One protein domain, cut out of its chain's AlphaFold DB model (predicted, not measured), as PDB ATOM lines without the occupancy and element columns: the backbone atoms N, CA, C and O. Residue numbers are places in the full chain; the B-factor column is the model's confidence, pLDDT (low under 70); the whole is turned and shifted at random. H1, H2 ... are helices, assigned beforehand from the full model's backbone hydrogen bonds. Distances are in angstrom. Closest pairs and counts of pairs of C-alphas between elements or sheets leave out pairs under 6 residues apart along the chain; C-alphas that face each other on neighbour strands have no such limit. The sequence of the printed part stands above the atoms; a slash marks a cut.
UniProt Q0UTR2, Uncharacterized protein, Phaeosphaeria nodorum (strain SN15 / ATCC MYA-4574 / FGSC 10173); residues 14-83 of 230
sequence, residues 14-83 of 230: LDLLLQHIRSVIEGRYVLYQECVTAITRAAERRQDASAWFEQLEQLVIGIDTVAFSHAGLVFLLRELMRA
ATOM      1  N   LEU A  14     116.645 107.803 108.737       76.06
ATOM      2  CA  LEU A  14     115.782 106.903 107.975       76.06
ATOM      3  C   LEU A  14     115.496 107.416 106.556       76.06
ATOM      4  O   LEU A  14     115.493 106.622 105.619       76.06
ATOM      5  N   ASP A  15     115.296 108.724 106.383       80.06
ATOM      6  CA  ASP A  15     114.958 109.318 105.085       80.06
ATOM      7  C   ASP A  15     116.118 109.171 104.095       80.06
ATOM      8  O   ASP A  15     115.901 108.816 102.937       80.06
ATOM      9  N   LEU A  16     117.356 109.362 104.567       79.75
ATOM     10  CA  LEU A  16     118.568 109.197 103.757       79.75
ATOM     11  C   LEU A  16     118.728 107.759 103.262       79.75
ATOM     12  O   LEU A  16     119.082 107.534 102.105       79.75
ATOM     13  N   LEU A  17     118.424 106.777 104.109       74.62
ATOM     14  CA  LEU A  17     118.451 105.385 103.686       74.62
ATOM     15  C   LEU A  17     117.315 105.069 102.715       74.62
ATOM     16  O   LEU A  17     117.569 104.457 101.685       74.62
ATOM     17  N   LEU A  18     116.074 105.458 103.013       82.75
ATOM     18  CA  LEU A  18     114.957 105.210 102.098       82.75
ATOM     19  C   LEU A  18     115.234 105.828 100.725       82.75
ATOM     20  O   LEU A  18     114.927 105.220  99.700       82.75
ATOM     21  N   GLN A  19     115.889 106.988 100.697       84.00
ATOM     22  CA  GLN A  19     116.367 107.614  99.475       84.00
ATOM     23  C   GLN A  19     117.462 106.792  98.783       84.00
ATOM     24  O   GLN A  19     117.397 106.633  97.566       84.00
ATOM     25  N   HIS A  20     118.414 106.222  99.527       81.31
ATOM     26  CA  HIS A  20     119.443 105.339  98.974       81.31
ATOM     27  C   HIS A  20     118.862 104.027  98.421       81.31
ATOM     28  O   HIS A  20     119.150 103.642  97.293       81.31
ATOM     29  N   ILE A  21     117.966 103.370  99.162       80.06
ATOM     30  CA  ILE A  21     117.245 102.176  98.699       80.06
ATOM     31  C   ILE A  21     116.465 102.511  97.428       80.06
ATOM     32  O   ILE A  21     116.517 101.773  96.448       80.06
ATOM     33  N   ARG A  22     115.786 103.660  97.404       86.25
ATOM     34  CA  ARG A  22     115.065 104.131  96.220       86.25
ATOM     35  C   ARG A  22     115.996 104.395  95.036       86.25
ATOM     36  O   ARG A  22     115.608 104.080  93.913       86.25
ATOM     37  N   SER A  23     117.186 104.955  95.266       84.50
ATOM     38  CA  SER A  23     118.172 105.179  94.204       84.50
ATOM     39  C   SER A  23     118.807 103.888  93.709       84.50
ATOM     40  O   SER A  23     119.248 103.848  92.579       84.50
ATOM     41  N   VAL A  24     118.864 102.844  94.532       82.19
ATOM     42  CA  VAL A  24     119.494 101.565  94.176       82.19
ATOM     43  C   VAL A  24     118.508 100.616  93.481       82.19
ATOM     44  O   VAL A  24     118.887  99.853  92.598       82.19
ATOM     45  N   ILE A  25     117.220 100.688  93.828       82.44
ATOM     46  CA  ILE A  25     116.154  99.846  93.253       82.44
ATOM     47  C   ILE A  25     115.617 100.414  91.911       82.44
ATOM     48  O   ILE A  25     114.738  99.809  91.298       82.44
ATOM     49  N   GLU A  26     116.145 101.559  91.447       75.94
ATOM     50  CA  GLU A  26     115.856 102.283  90.188       75.94
ATOM     51  C   GLU A  26     114.631 101.792  89.395       75.94
ATOM     52  O   GLU A  26     114.697 100.920  88.529       75.94
ATOM     53  N   GLY A  27     113.467 102.378  89.685       76.62
ATOM     54  CA  GLY A  27     112.248 102.150  88.903       76.62
ATOM     55  C   GLY A  27     111.458 100.891  89.269       76.62
ATOM     56  O   GLY A  27     110.292 100.787  88.885       76.62
ATOM     57  N   ARG A  28     111.996  99.974  90.085       83.75
ATOM     58  CA  ARG A  28     111.238  98.815  90.589       83.75
ATOM     59  C   ARG A  28     110.437  99.174  91.844       83.75
ATOM     60  O   ARG A  28     110.724  98.721  92.950       83.75
ATOM     61  N   TYR A  29     109.396  99.986  91.663       85.06
ATOM     62  CA  TYR A  29     108.550 100.479  92.761       85.06
ATOM     63  C   TYR A  29     107.966  99.357  93.641       85.06
ATOM     64  O   TYR A  29     107.864  99.521  94.853       85.06
ATOM     65  N   VAL A  30     107.645  98.202  93.048       87.75
ATOM     66  CA  VAL A  30     107.103  97.037  93.767       87.75
ATOM     67  C   VAL A  30     108.083  96.523  94.829       87.75
ATOM     68  O   VAL A  30     107.699  96.380  95.984       87.75
ATOM     69  N   LEU A  31     109.362  96.352  94.478       82.88
ATOM     70  CA  LEU A  31     110.410  95.911  95.411       82.88
ATOM     71  C   LEU A  31     110.649  96.933  96.525       82.88
ATOM     72  O   LEU A  31     110.817  96.568  97.687       82.88
ATOM     73  N   TYR A  32     110.620  98.224  96.187       85.81
ATOM     74  CA  TYR A  32     110.711  99.292  97.182       85.81
ATOM     75  C   TYR A  32     109.545  99.227  98.179       85.81
ATOM     76  O   TYR A  32     109.757  99.277  99.391       85.81
ATOM     77  N   GLN A  33     108.314  99.066  97.685       87.56
ATOM     78  CA  GLN A  33     107.126  98.956  98.530       87.56
ATOM     79  C   GLN A  33     107.166  97.701  99.414       87.56
ATOM     80  O   GLN A  33     106.818  97.780 100.595       87.56
ATOM     81  N   GLU A  34     107.606  96.560  98.881       86.44
ATOM     82  CA  GLU A  34     107.782  95.327  99.654       86.44
ATOM     83  C   GLU A  34     108.846  95.485 100.745       86.44
ATOM     84  O   GLU A  34     108.579  95.128 101.893       86.44
ATOM     85  N   CYS A  35     109.985  96.119 100.443       84.62
ATOM     86  CA  CYS A  35     111.010  96.455 101.434       84.62
ATOM     87  C   CYS A  35     110.454  97.331 102.565       84.62
ATOM     88  O   CYS A  35     110.594  96.989 103.738       84.62
ATOM     89  N   VAL A  36     109.779  98.438 102.240       85.62
ATOM     90  CA  VAL A  36     109.193  99.339 103.252       85.62
ATOM     91  C   VAL A  36     108.134  98.617 104.090       85.62
ATOM     92  O   VAL A  36     108.079  98.781 105.312       85.62
ATOM     93  N   THR A  37     107.317  97.773 103.458       86.94
ATOM     94  CA  THR A  37     106.298  96.972 104.150       86.94
ATOM     95  C   THR A  37     106.940  95.955 105.095       86.94
ATOM     96  O   THR A  37     106.476  95.797 106.226       86.94
ATOM     97  N   ALA A  38     108.019  95.293 104.672       83.38
ATOM     98  CA  ALA A  38     108.768  94.349 105.496       83.38
ATOM     99  C   ALA A  38     109.409  95.042 106.709       83.38
ATOM    100  O   ALA A  38     109.235  94.574 107.832       83.38
ATOM    101  N   ILE A  39     110.047  96.203 106.503       80.88
ATOM    102  CA  ILE A  39     110.624  97.037 107.574       80.88
ATOM    103  C   ILE A  39     109.558  97.409 108.604       80.88
ATOM    104  O   ILE A  39     109.757  97.239 109.806       80.88
ATOM    105  N   THR A  40     108.407  97.885 108.130       82.69
ATOM    106  CA  THR A  40     107.313  98.328 109.002       82.69
ATOM    107  C   THR A  40     106.755  97.158 109.818       82.69
ATOM    108  O   THR A  40     106.630  97.265 111.036       82.69
ATOM    109  N   ARG A  41     106.512  95.999 109.188       84.06
ATOM    110  CA  ARG A  41     106.040  94.786 109.884       84.06
ATOM    111  C   ARG A  41     107.056  94.242 110.890       84.06
ATOM    112  O   ARG A  41     106.659  93.758 111.949       84.06
ATOM    113  N   ALA A  42     108.348  94.285 110.568       80.94
ATOM    114  CA  ALA A  42     109.409  93.858 111.478       80.94
ATOM    115  C   ALA A  42     109.482  94.772 112.711       80.94
ATOM    116  O   ALA A  42     109.550  94.279 113.839       80.94
ATOM    117  N   ALA A  43     109.371  96.089 112.502       79.31
ATOM    118  CA  ALA A  43     109.314  97.078 113.574       79.31
ATOM    119  C   ALA A  43     108.085  96.882 114.479       79.31
ATOM    120  O   ALA A  43     108.226  96.850 115.702       79.31
ATOM    121  N   GLU A  44     106.896  96.661 113.905       83.25
ATOM    122  CA  GLU A  44     105.664  96.361 114.656       83.25
ATOM    123  C   GLU A  44     105.806  95.111 115.537       83.25
ATOM    124  O   GLU A  44     105.330  95.078 116.673       83.25
ATOM    125  N   ARG A  45     106.491  94.082 115.026       85.44
ATOM    126  CA  ARG A  45     106.721  92.813 115.732       85.44
ATOM    127  C   ARG A  45     107.907  92.845 116.691       85.44
ATOM    128  O   ARG A  45     108.139  91.841 117.360       85.44
ATOM    129  N   ARG A  46     108.649  93.958 116.758       84.00
ATOM    130  CA  ARG A  46     109.892  94.089 117.538       84.00
ATOM    131  C   ARG A  46     110.871  92.940 117.260       84.00
ATOM    132  O   ARG A  46     111.454  92.387 118.187       84.00
ATOM    133  N   GLN A  47     110.981  92.540 115.994       82.56
ATOM    134  CA  GLN A  47     111.890  91.468 115.591       82.56
ATOM    135  C   GLN A  47     113.347  91.925 115.680       82.56
ATOM    136  O   GLN A  47     113.654  93.096 115.450       82.56
ATOM    137  N   ASP A  48     114.237  90.980 115.982       81.31
ATOM    138  CA  ASP A  48     115.675  91.225 115.969       81.31
ATOM    139  C   ASP A  48     116.162  91.583 114.560       81.31
ATOM    140  O   ASP A  48     115.655  91.095 113.544       81.31
ATOM    141  N   ALA A  49     117.196  92.423 114.505       74.12
ATOM    142  CA  ALA A  49     117.754  92.926 113.254       74.12
ATOM    143  C   ALA A  49     118.278  91.832 112.318       74.12
ATOM    144  O   ALA A  49     118.257  92.005 111.101       74.12
ATOM    145  N   SER A  50     118.699  90.702 112.879       76.25
ATOM    146  CA  SER A  50     119.135  89.512 112.152       76.25
ATOM    147  C   SER A  50     118.007  88.883 111.333       76.25
ATOM    148  O   SER A  50     118.178  88.664 110.139       76.25
ATOM    149  N   ALA A  51     116.830  88.673 111.931       76.31
ATOM    150  CA  ALA A  51     115.681  88.085 111.235       76.31
ATOM    151  C   ALA A  51     115.186  88.971 110.081       76.31
ATOM    152  O   ALA A  51     114.709  88.482 109.058       76.31
ATOM    153  N   TRP A  52     115.307  90.289 110.238       75.94
ATOM    154  CA  TRP A  52     114.988  91.233 109.174       75.94
ATOM    155  C   TRP A  52     116.040  91.241 108.064       75.94
ATOM    156  O   TRP A  52     115.672  91.280 106.891       75.94
ATOM    157  N   PHE A  53     117.327  91.167 108.410       78.25
ATOM    158  CA  PHE A  53     118.402  91.087 107.427       78.25
ATOM    159  C   PHE A  53     118.227  89.874 106.507       78.25
ATOM    160  O   PHE A  53     118.271  90.036 105.293       78.25
ATOM    161  N   GLU A  54     117.909  88.703 107.067       82.25
ATOM    162  CA  GLU A  54     117.625  87.494 106.279       82.25
ATOM    163  C   GLU A  54     116.439  87.686 105.321       82.25
ATOM    164  O   GLU A  54     116.498  87.278 104.164       82.25
ATOM    165  N   GLN A  55     115.362  88.340 105.771       80.25
ATOM    166  CA  GLN A  55     114.209  88.624 104.908       80.25
ATOM    167  C   GLN A  55     114.565  89.590 103.781       80.25
ATOM    168  O   GLN A  55     114.103  89.412 102.657       80.25
ATOM    169  N   LEU A  56     115.365  90.611 104.076       78.44
ATOM    170  CA  LEU A  56     115.762  91.615 103.099       78.44
ATOM    171  C   LEU A  56     116.744  91.031 102.072       78.44
ATOM    172  O   LEU A  56     116.625  91.309 100.884       78.44
ATOM    173  N   GLU A  57     117.657  90.167 102.518       82.75
ATOM    174  CA  GLU A  57     118.568  89.407 101.662       82.75
ATOM    175  C   GLU A  57     117.795  88.452 100.744       82.75
ATOM    176  O   GLU A  57     118.046  88.417  99.543       82.75
ATOM    177  N   GLN A  58     116.772  87.761 101.261       84.69
ATOM    178  CA  GLN A  58     115.877  86.942 100.435       84.69
ATOM    179  C   GLN A  58     115.100  87.760  99.399       84.69
ATOM    180  O   GLN A  58     114.880  87.286  98.287       84.69
ATOM    181  N   LEU A  59     114.689  88.980  99.748       79.25
ATOM    182  CA  LEU A  59     113.930  89.866  98.861       79.25
ATOM    183  C   LEU A  59     114.786  90.396  97.702       79.25
ATOM    184  O   LEU A  59     114.267  90.749  96.645       79.25
ATOM    185  N   VAL A  60     116.100  90.455  97.910       75.62
ATOM    186  CA  VAL A  60     117.064  91.043  96.974       75.62
ATOM    187  C   VAL A  60     117.982  89.995  96.344       75.62
ATOM    188  O   VAL A  60     118.802  90.310  95.481       75.62
ATOM    189  N   ILE A  61     117.779  88.720  96.679       82.06
ATOM    190  CA  ILE A  61     118.424  87.595  96.008       82.06
ATOM    191  C   ILE A  61     118.242  87.732  94.486       82.06
ATOM    192  O   ILE A  61     117.134  87.877  93.969       82.06
ATOM    193  N   GLY A  62     119.367  87.727  93.765       79.25
ATOM    194  CA  GLY A  62     119.407  87.886  92.308       79.25
ATOM    195  C   GLY A  62     119.471  89.331  91.801       79.25
ATOM    196  O   GLY A  62     119.344  89.545  90.595       79.25
ATOM    197  N   ILE A  63     119.657  90.323  92.680       75.81
ATOM    198  CA  ILE A  63     119.957  91.704  92.289       75.81
ATOM    199  C   ILE A  63     121.388  92.055  92.711       75.81
ATOM    200  O   ILE A  63     121.627  92.655  93.756       75.81
ATOM    201  N   ASP A  64     122.348  91.711  91.854       72.88
ATOM    202  CA  ASP A  64     123.793  91.853  92.102       72.88
ATOM    203  C   ASP A  64     124.238  93.307  92.352       72.88
ATOM    204  O   ASP A  64     125.318  93.561  92.883       72.88
ATOM    205  N   THR A  65     123.403  94.280  91.977       69.69
ATOM    206  CA  THR A  65     123.660  95.712  92.176       69.69
ATOM    207  C   THR A  65     123.362  96.197  93.592       69.69
ATOM    208  O   THR A  65     123.714  97.328  93.927       69.69
ATOM    209  N   VAL A  66     122.721  95.381  94.434       66.81
ATOM    210  CA  VAL A  66     122.234  95.797  95.753       66.81
ATOM    211  C   VAL A  66     122.917  94.982  96.846       66.81
ATOM    212  O   VAL A  66     122.424  93.950  97.290       66.81
ATOM    213  N   ALA A  67     124.061  95.473  97.315       64.88
ATOM    214  CA  ALA A  67     124.708  94.942  98.507       64.88
ATOM    215  C   ALA A  67     124.230  95.723  99.739       64.88
ATOM    216  O   ALA A  67     124.562  96.899  99.909       64.88
ATOM    217  N   PHE A  68     123.458  95.084 100.618       67.38
ATOM    218  CA  PHE A  68     123.098  95.691 101.897       67.38
ATOM    219  C   PHE A  68     124.203  95.483 102.924       67.38
ATOM    220  O   PHE A  68     124.563  94.359 103.263       67.38
ATOM    221  N   SER A  69     124.706  96.581 103.487       65.38
ATOM    222  CA  SER A  69     125.562  96.508 104.667       65.38
ATOM    223  C   SER A  69     124.717  96.169 105.896       65.38
ATOM    224  O   SER A  69     123.838  96.944 106.287       65.38
ATOM    225  N   HIS A  70     125.014  95.035 106.536       59.28
ATOM    226  CA  HIS A  70     124.382  94.613 107.791       59.28
ATOM    227  C   HIS A  70     124.460  95.706 108.871       59.28
ATOM    228  O   HIS A  70     123.479  95.972 109.566       59.28
ATOM    229  N   ALA A  71     125.588  96.419 108.950       62.00
ATOM    230  CA  ALA A  71     125.777  97.528 109.883       62.00
ATOM    231  C   ALA A  71     124.801  98.692 109.624       62.00
ATOM    232  O   ALA A  71     124.281  99.283 110.572       62.00
ATOM    233  N   GLY A  72     124.509  98.988 108.351       68.00
ATOM    234  CA  GLY A  72     123.531 100.006 107.963       68.00
ATOM    235  C   GLY A  72     122.114  99.639 108.402       68.00
ATOM    236  O   GLY A  72     121.428 100.466 109.000       68.00
ATOM    237  N   LEU A  73     121.709  98.380 108.189       66.38
ATOM    238  CA  LEU A  73     120.427  97.845 108.662       66.38
ATOM    239  C   LEU A  73     120.293  97.956 110.189       66.38
ATOM    240  O   LEU A  73     119.335  98.539 110.700       66.38
ATOM    241  N   VAL A  74     121.264  97.433 110.937       65.25
ATOM    242  CA  VAL A  74     121.224  97.439 112.409       65.25
ATOM    243  C   VAL A  74     121.112  98.865 112.956       65.25
ATOM    244  O   VAL A  74     120.343  99.111 113.889       65.25
ATOM    245  N   PHE A  75     121.822  99.821 112.348       70.50
ATOM    246  CA  PHE A  75     121.725 101.235 112.704       70.50
ATOM    247  C   PHE A  75     120.292 101.778 112.553       70.50
ATOM    248  O   PHE A  75     119.800 102.473 113.441       70.50
ATOM    249  N   LEU A  76     119.583 101.419 111.482       66.81
ATOM    250  CA  LEU A  76     118.210 101.875 111.241       66.81
ATOM    251  C   LEU A  76     117.195 101.297 112.196       66.81
ATOM    252  O   LEU A  76     116.335 102.032 112.665       66.81
ATOM    253  N   LEU A  77     117.265  99.994 112.462       66.12
ATOM    254  CA  LEU A  77     116.350  99.380 113.416       66.12
ATOM    255  C   LEU A  77     116.545  99.982 114.795       66.12
ATOM    256  O   LEU A  77     115.566 100.297 115.467       66.12
ATOM    257  N   ARG A  78     117.798 100.231 115.185       68.75
ATOM    258  CA  ARG A  78     118.095 100.923 116.435       68.75
ATOM    259  C   ARG A  78     117.440 102.300 116.486       68.75
ATOM    260  O   ARG A  78     116.892 102.655 117.525       68.75
ATOM    261  N   GLU A  79     117.448 103.035 115.376       69.75
ATOM    262  CA  GLU A  79     116.887 104.385 115.322       69.75
ATOM    263  C   GLU A  79     115.361 104.425 115.164       69.75
ATOM    264  O   GLU A  79     114.707 105.272 115.770       69.75
ATOM    265  N   LEU A  80     114.771 103.448 114.474       63.94
ATOM    266  CA  LEU A  80     113.326 103.205 114.441       63.94
ATOM    267  C   LEU A  80     112.785 102.785 115.812       63.94
ATOM    268  O   LEU A  80     111.699 103.208 116.192       63.94
ATOM    269  N   MET A  81     113.546 101.994 116.576       64.38
ATOM    270  CA  MET A  81     113.182 101.624 117.948       64.38
ATOM    271  C   MET A  81     113.454 102.742 118.965       64.38
ATOM    272  O   MET A  81     112.856 102.742 120.040       64.38
ATOM    273  N   ARG A  82     114.348 103.688 118.647       62.59
ATOM    274  CA  ARG A  82     114.611 104.884 119.462       62.59
ATOM    275  C   ARG A  82     113.650 106.023 119.199       62.59
ATOM    276  O   ARG A  82     113.514 106.873 120.078       62.59
ATOM    277  N   ALA A  83     113.027 106.069 118.022       47.19
ATOM    278  CA  ALA A  83     111.979 107.031 117.746       47.19
ATOM    279  C   ALA A  83     110.939 106.896 118.866       47.19
ATOM    280  O   ALA A  83     110.354 105.820 119.022       47.19
TER     281      ALA A  83
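This is residues 14 to 83 of the 230 residues of an uncharacterized protein of Phaeosphaeria nodorum (strain SN15 / ATCC MYA-4574 / FGSC 10173) (UniProt Q0UTR2). Three helices, H1, H2 and H3, run roughly along the long axis with their centres in a triangle, and a fourth, H4, crosses slantwise over the end where H1 begins, H2 ends and H3 begins. H2 and H3 are side by side as a helical hairpin, H1 is near H2 but away from H3, and residues 61 to 69 run back along the length of the helices to reach H4. The printed part has 70 residues, with four named helices in the order H1, H2, H3, H4 and no named strand, and its class is all helix. It is compact, with a radius of gyration of the C-alphas of 11.4 A, and its C-alphas span 30 by 22 by 21 A.

Begin with the longest helix, H2, residues 29 to 44: find C-alpha 29 at (108.550, 100.479, 92.761), and from there it runs 22.5 A to C-alpha 44 at (105.664, 96.361, 114.656). Next look at H3, residues 49 to 60, which is 16.4 A long. H1, residues 14 to 24, is 15.3 A long. H4, residues 70 to 82, covers 18.4 A and ends at C-alpha 82, (114.611, 104.884, 119.462).

Start from H2 and compare it with H3: the two form a hairpin and touch, at a shallow tilt of 15 degrees, opposite ways, and their closest C-alphas, those of Ala 42 and Trp 52, are 6.6 A apart. H1 is close to H2 but not clearly touching it; the closest C-alphas, of Arg 22 and Tyr 32, are 6.6 A apart, at a shallow tilt of 31 degrees, opposite ways. H1 and H3 are apart. Now look at H4, which touches H3 at a steep tilt of 57 degrees, opposite ways; H3 does so with residues 49 to 53 alone, and the closest C-alphas, of Ala 49 and Val 74, are 5.8 A apart. H4 and H2 only just touch, with 3 pairs of C-alphas within 8 A, at a steep tilt of 55 degrees, the same way; residue 43 of H2 alone and residues 77 to 81 of H4 alone take part, and the closest C-alphas, of Ala 43 and Leu 80, are 7.4 A apart. H4, with residues 76 to 80 alone, only just touches H1, also with 3 pairs within 8 A; the closest C-alphas, of Leu 14 and Leu 76, are 6.5 A apart. Their tilt of 35.1 degrees, opposite ways, is only just steep. Of these four touching pairs, 1 is at a shallow tilt, and the helix packing is mostly crossed. In H1, H2, H3 and H4 every O i to N i+4 pair is within hydrogen-bond range.

The two C-alphas farthest apart, those of Gly 62 and Ala 83, are 32.7 A apart. The printed part has no cut. The links H1 to H2 and H2 to H3 are tight, the link H3 to H4 is short, and no link is long. In the B-factor column you will find a mean pLDDT of the printed part of 76.9, with residues 65 to 74 and 76 to 83 under 70.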